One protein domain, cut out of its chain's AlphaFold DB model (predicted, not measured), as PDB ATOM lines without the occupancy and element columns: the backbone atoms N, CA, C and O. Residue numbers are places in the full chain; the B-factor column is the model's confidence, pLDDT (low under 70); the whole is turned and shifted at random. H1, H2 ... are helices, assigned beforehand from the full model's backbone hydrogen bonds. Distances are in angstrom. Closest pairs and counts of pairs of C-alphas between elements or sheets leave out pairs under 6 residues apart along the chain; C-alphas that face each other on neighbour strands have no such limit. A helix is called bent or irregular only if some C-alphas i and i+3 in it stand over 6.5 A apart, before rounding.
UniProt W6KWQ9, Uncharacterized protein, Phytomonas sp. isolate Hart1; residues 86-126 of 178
ATOM      1  N   LYS A  86     -36.105 -50.232  61.859       80.25
ATOM      2  CA  LYS A  86     -36.184 -50.358  60.399       80.25
ATOM      3  C   LYS A  86     -36.965 -49.193  59.797       80.25
ATOM      4  O   LYS A  86     -36.474 -48.578  58.847       80.25
ATOM      5  N   LYS A  87     -38.113 -48.814  60.373       83.56
ATOM      6  CA  LYS A  87     -38.878 -47.624  59.943       83.56
ATOM      7  C   LYS A  87     -38.081 -46.332  60.132       83.56
ATOM      8  O   LYS A  87     -38.085 -45.487  59.238       83.56
ATOM      9  N   SER A  88     -37.352 -46.186  61.238       82.06
ATOM     10  CA  SER A  88     -36.475 -45.030  61.485       82.06
ATOM     11  C   SER A  88     -35.345 -44.939  60.451       82.06
ATOM     12  O   SER A  88     -35.141 -43.893  59.823       82.06
ATOM     13  N   LYS A  89     -34.670 -46.063  60.173       88.00
ATOM     14  CA  LYS A  89     -33.634 -46.153  59.133       88.00
ATOM     15  C   LYS A  89     -34.193 -45.830  57.744       88.00
ATOM     16  O   LYS A  89     -33.568 -45.075  57.002       88.00
ATOM     17  N   LEU A  90     -35.380 -46.333  57.408       93.94
ATOM     18  CA  LEU A  90     -36.040 -46.060  56.128       93.94
ATOM     19  C   LEU A  90     -36.410 -44.575  55.988       93.94
ATOM     20  O   LEU A  90     -36.135 -43.970  54.950       93.94
ATOM     21  N   ARG A  91     -36.935 -43.941  57.044       89.25
ATOM     22  CA  ARG A  91     -37.185 -42.485  57.083       89.25
ATOM     23  C   ARG A  91     -35.899 -41.672  56.905       89.25
ATOM     24  O   ARG A  91     -35.888 -40.693  56.161       89.25
ATOM     25  N   ARG A  92     -34.792 -42.095  57.522       92.25
ATOM     26  CA  ARG A  92     -33.483 -41.446  57.347       92.25
ATOM     27  C   ARG A  92     -32.975 -41.560  55.904       92.25
ATOM     28  O   ARG A  92     -32.581 -40.551  55.326       92.25
ATOM     29  N   LEU A  93     -33.030 -42.751  55.305       95.00
ATOM     30  CA  LEU A  93     -32.574 -42.983  53.926       95.00
ATOM     31  C   LEU A  93     -33.427 -42.235  52.893       95.00
ATOM     32  O   LEU A  93     -32.900 -41.661  51.942       95.00
ATOM     33  N   THR A  94     -34.746 -42.213  53.087       96.31
ATOM     34  CA  THR A  94     -35.664 -41.462  52.216       96.31
ATOM     35  C   THR A  94     -35.421 -39.958  52.296       96.31
ATOM     36  O   THR A  94     -35.371 -39.309  51.251       96.31
ATOM     37  N   LYS A  95     -35.187 -39.404  53.495       96.44
ATOM     38  CA  LYS A  95     -34.774 -38.002  53.661       96.44
ATOM     39  C   LYS A  95     -33.455 -37.716  52.936       96.44
ATOM     40  O   LYS A  95     -33.401 -36.793  52.133       96.44
ATOM     41  N   GLN A  96     -32.438 -38.556  53.135       95.50
ATOM     42  CA  GLN A  96     -31.133 -38.389  52.488       95.50
ATOM     43  C   GLN A  96     -31.243 -38.377  50.956       95.50
ATOM     44  O   GLN A  96     -30.632 -37.536  50.302       95.50
ATOM     45  N   ARG A  97     -32.057 -39.268  50.369       96.31
ATOM     46  CA  ARG A  97     -32.318 -39.268  48.920       96.31
ATOM     47  C   ARG A  97     -32.974 -37.969  48.448       96.31
ATOM     48  O   ARG A  97     -32.539 -37.415  47.443       96.31
ATOM     49  N   LYS A  98     -33.984 -37.472  49.172       97.12
ATOM     50  CA  LYS A  98     -34.649 -36.197  48.851       97.12
ATOM     51  C   LYS A  98     -33.674 -35.021  48.903       97.12
ATOM     52  O   LYS A  98     -33.669 -34.199  47.990       97.12
ATOM     53  N   ASP A  99     -32.819 -34.976  49.920       94.56
ATOM     54  CA  ASP A  99     -31.831 -33.908  50.083       94.56
ATOM     55  C   ASP A  99     -30.780 -33.931  48.957       94.56
ATOM     56  O   ASP A  99     -30.440 -32.879  48.415       94.56
ATOM     57  N   ILE A 100     -30.322 -35.121  48.541       94.06
ATOM     58  CA  ILE A 100     -29.403 -35.281  47.400       94.06
ATOM     59  C   ILE A 100     -30.051 -34.794  46.101       94.06
ATOM     60  O   ILE A 100     -29.428 -34.025  45.369       94.06
ATOM     61  N   LEU A 101     -31.290 -35.206  45.814       95.56
ATOM     62  CA  LEU A 101     -32.002 -34.775  44.606       95.56
ATOM     63  C   LEU A 101     -32.173 -33.254  44.579       95.56
ATOM     64  O   LEU A 101     -31.796 -32.614  43.601       95.56
ATOM     65  N   LYS A 102     -32.610 -32.666  45.695       93.50
ATOM     66  CA  LYS A 102     -32.753 -31.214  45.841       93.50
ATOM     67  C   LYS A 102     -31.420 -30.479  45.660       93.50
ATOM     68  O   LYS A 102     -31.373 -29.416  45.044       93.50
ATOM     69  N   ALA A 103     -30.320 -31.028  46.177       87.56
ATOM     70  CA  ALA A 103     -28.987 -30.460  45.977       87.56
ATOM     71  C   ALA A 103     -28.539 -30.543  44.508       87.56
ATOM     72  O   ALA A 103     -27.950 -29.592  43.994       87.56
ATOM     73  N   MET A 104     -28.841 -31.645  43.817       85.31
ATOM     74  CA  MET A 104     -28.555 -31.801  42.389       85.31
ATOM     75  C   MET A 104     -29.391 -30.850  41.528       85.31
ATOM     76  O   MET A 104     -28.857 -30.262  40.594       85.31
ATOM     77  N   GLU A 105     -30.666 -30.640  41.853       87.75
ATOM     78  CA  GLU A 105     -31.522 -29.648  41.187       87.75
ATOM     79  C   GLU A 105     -30.983 -28.225  41.359       87.75
ATOM     80  O   GLU A 105     -30.827 -27.507  40.373       87.75
ATOM     81  N   LYS A 106     -30.586 -27.844  42.580       80.62
ATOM     82  CA  LYS A 106     -29.920 -26.553  42.826       80.62
ATOM     83  C   LYS A 106     -28.634 -26.402  42.012       80.62
ATOM     84  O   LYS A 106     -28.379 -25.340  41.456       80.62
ATOM     85  N   ARG A 107     -27.838 -27.470  41.896       71.06
ATOM     86  CA  ARG A 107     -26.623 -27.481  41.063       71.06
ATOM     87  C   ARG A 107     -26.913 -27.335  39.568       71.06
ATOM     88  O   ARG A 107     -26.051 -26.834  38.866       71.06
ATOM     89  N   LYS A 108     -28.084 -27.755  39.076       73.50
ATOM     90  CA  LYS A 108     -28.484 -27.541  37.672       73.50
ATOM     91  C   LYS A 108     -28.841 -26.080  37.383       73.50
ATOM     92  O   LYS A 108     -28.620 -25.628  36.268       73.50
ATOM     93  N   GLN A 109     -29.392 -25.361  38.364       67.88
ATOM     94  CA  GLN A 109     -29.776 -23.950  38.222       67.88
ATOM     95  C   GLN A 109     -28.574 -23.001  38.294       67.88
ATOM     96  O   GLN A 109     -28.569 -21.950  37.664       67.88
ATOM     97  N   ILE A 110     -27.542 -23.375  39.051       65.88
ATOM     98  CA  ILE A 110     -26.296 -22.618  39.139       65.88
ATOM     99  C   ILE A 110     -25.431 -23.019  37.939       65.88
ATOM    100  O   ILE A 110     -24.937 -24.144  37.881       65.88
ATOM    101  N   THR A 111     -25.224 -22.115  36.975       57.75
ATOM    102  CA  THR A 111     -24.227 -22.320  35.909       57.75
ATOM    103  C   THR A 111     -22.903 -22.753  36.540       57.75
ATOM    104  O   THR A 111     -22.463 -22.096  37.488       57.75
ATOM    105  N   PRO A 112     -22.253 -23.829  36.061       62.41
ATOM    106  CA  PRO A 112     -21.041 -24.338  36.683       62.41
ATOM    107  C   PRO A 112     -19.976 -23.243  36.649       62.41
ATOM    108  O   PRO A 112     -19.438 -22.923  35.588       62.41
ATOM    109  N   THR A 113     -19.691 -22.659  37.812       61.28
ATOM    110  CA  THR A 113     -18.642 -21.653  37.983       61.28
ATOM    111  C   THR A 113     -17.319 -22.248  37.496       61.28
ATOM    112  O   THR A 113     -17.119 -23.463  37.583       61.28
ATOM    113  N   ALA A 114     -16.389 -21.427  37.003       57.25
ATOM    114  CA  ALA A 114     -15.081 -21.906  36.541       57.25
ATOM    115  C   ALA A 114     -14.385 -22.818  37.579       57.25
ATOM    116  O   ALA A 114     -13.827 -23.848  37.214       57.25
ATOM    117  N   ALA A 115     -14.549 -22.519  38.875       59.34
ATOM    118  CA  ALA A 115     -14.075 -23.337  39.997       59.34
ATOM    119  C   ALA A 115     -14.745 -24.726  40.125       59.34
ATOM    120  O   ALA A 115     -14.132 -25.683  40.591       59.34
ATOM    121  N   TYR A 116     -16.005 -24.871  39.706       64.12
ATOM    122  CA  TYR A 116     -16.690 -26.167  39.674       64.12
ATOM    123  C   TYR A 116     -16.226 -27.008  38.478       64.12
ATOM    124  O   TYR A 116     -16.027 -28.216  38.607       64.12
ATOM    125  N   ARG A 117     -15.978 -26.374  37.321       60.75
ATOM    126  CA  ARG A 117     -15.418 -27.059  36.140       60.75
ATOM    127  C   ARG A 117     -13.997 -27.575  36.396       60.75
ATOM    128  O   ARG A 117     -13.693 -28.697  35.996       60.75
ATOM    129  N   THR A 118     -13.161 -26.809  37.103       58.00
ATOM    130  CA  THR A 118     -11.806 -27.241  37.499       58.00
ATOM    131  C   THR A 118     -11.826 -28.391  38.504       58.00
ATOM    132  O   THR A 118     -10.994 -29.288  38.400       58.00
ATOM    133  N   ALA A 119     -12.787 -28.422  39.433       61.31
ATOM    134  CA  ALA A 119     -12.909 -29.498  40.420       61.31
ATOM    135  C   ALA A 119     -13.402 -30.829  39.822       61.31
ATOM    136  O   ALA A 119     -12.987 -31.897  40.262       61.31
ATOM    137  N   VAL A 120     -14.281 -30.778  38.816       64.31
ATOM    138  CA  VAL A 120     -14.831 -31.983  38.168       64.31
ATOM    139  C   VAL A 120     -13.835 -32.613  37.187       64.31
ATOM    140  O   VAL A 120     -13.894 -33.817  36.948       64.31
ATOM    141  N   ASN A 121     -12.908 -31.832  36.618       61.34
ATOM    142  CA  ASN A 121     -11.902 -32.355  35.694       61.34
ATOM    143  C   ASN A 121     -10.573 -31.576  35.793       61.34
ATOM    144  O   ASN A 121     -10.271 -30.744  34.930       61.34
ATOM    145  N   PRO A 122      -9.750 -31.838  36.827       59.84
ATOM    146  CA  PRO A 122      -8.537 -31.061  37.104       59.84
ATOM    147  C   PRO A 122      -7.468 -31.166  36.006       59.84
ATOM    148  O   PRO A 122      -6.559 -30.343  35.953       59.84
ATOM    149  N   HIS A 123      -7.585 -32.147  35.105       60.88
ATOM    150  CA  HIS A 123      -6.666 -32.366  33.986       60.88
ATOM    151  C   HIS A 123      -7.124 -31.743  32.656       60.88
ATOM    152  O   HIS A 123      -6.377 -31.809  31.684       60.88
ATOM    153  N   LYS A 124      -8.335 -31.166  32.575       56.22
ATOM    154  CA  LYS A 124      -8.900 -30.630  31.316       56.22
ATOM    155  C   LYS A 124      -9.108 -29.120  31.287       56.22
ATOM    156  O   LYS A 124      -9.588 -28.607  30.279       56.22
ATOM    157  N   VAL A 125      -8.767 -28.400  32.351       54.69
ATOM    158  CA  VAL A 125      -8.815 -26.937  32.309       54.69
ATOM    159  C   VAL A 125      -7.423 -26.428  31.957       54.69
ATOM    160  O   VAL A 125      -6.492 -26.704  32.719       54.69
ATOM    161  N   PRO A 126      -7.243 -25.714  30.829       55.97
ATOM    162  CA  PRO A 126      -5.993 -25.017  30.590       55.97
ATOM    163  C   PRO A 126      -5.786 -24.036  31.748       55.97
ATOM    164  O   PRO A 126      -6.616 -23.164  32.009       55.97
TER     165      PRO A 126
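This is residues 86 to 126 of the 178 residues of an uncharacterized protein of Phytomonas sp. isolate Hart1 (UniProt W6KWQ9). One long helix, H1, sticks out as an arm with no other part packed on it, and beyond its last residue the chain passes through residues 110 to 113 to a much shorter helix, H2, which turns partly back to make an open hook. Residues 121 to 126 form a tail after H2, at the far end of the model from the first residues of H1. The printed part has 41 residues with two named helices, H1 then H2 along the chain, and no named strand; the class is all helix. The whole is extended, with a radius of gyration of the C-alphas of 15.5 A, and spans 50 by 21 by 9 A along its three main axes.

H1, the longest helix, is residues 86 to 109, 35.1 A from first to last C-alpha. It begins with C-alpha 86 at (-36.184, -50.358, 60.399) and ends with C-alpha 109 at (-29.776, -23.950, 38.222). H2 is residues 114 to 120, 10.2 A from first to last C-alpha, and ends with C-alpha 120 at (-14.831, -31.983, 38.168).

Residues 86 to 111, of which 86 to 109 belong to H1, stand free. H1 and H2 are apart, with no C-alpha of the one within 8 A of the other. A tight link of 4 residues joins them. In both H1 and H2, every O i to N i+4 pair is within hydrogen-bond range, and neither helix is bent.

The two C-alphas farthest apart are those of Lys 87 and Pro 126, at 49.5 A. The printed part has no cut. The mean pLDDT of the printed part is 76.6, and residues 109 to 126 are under 70; the mean is 88 for H1 and 61 for H2.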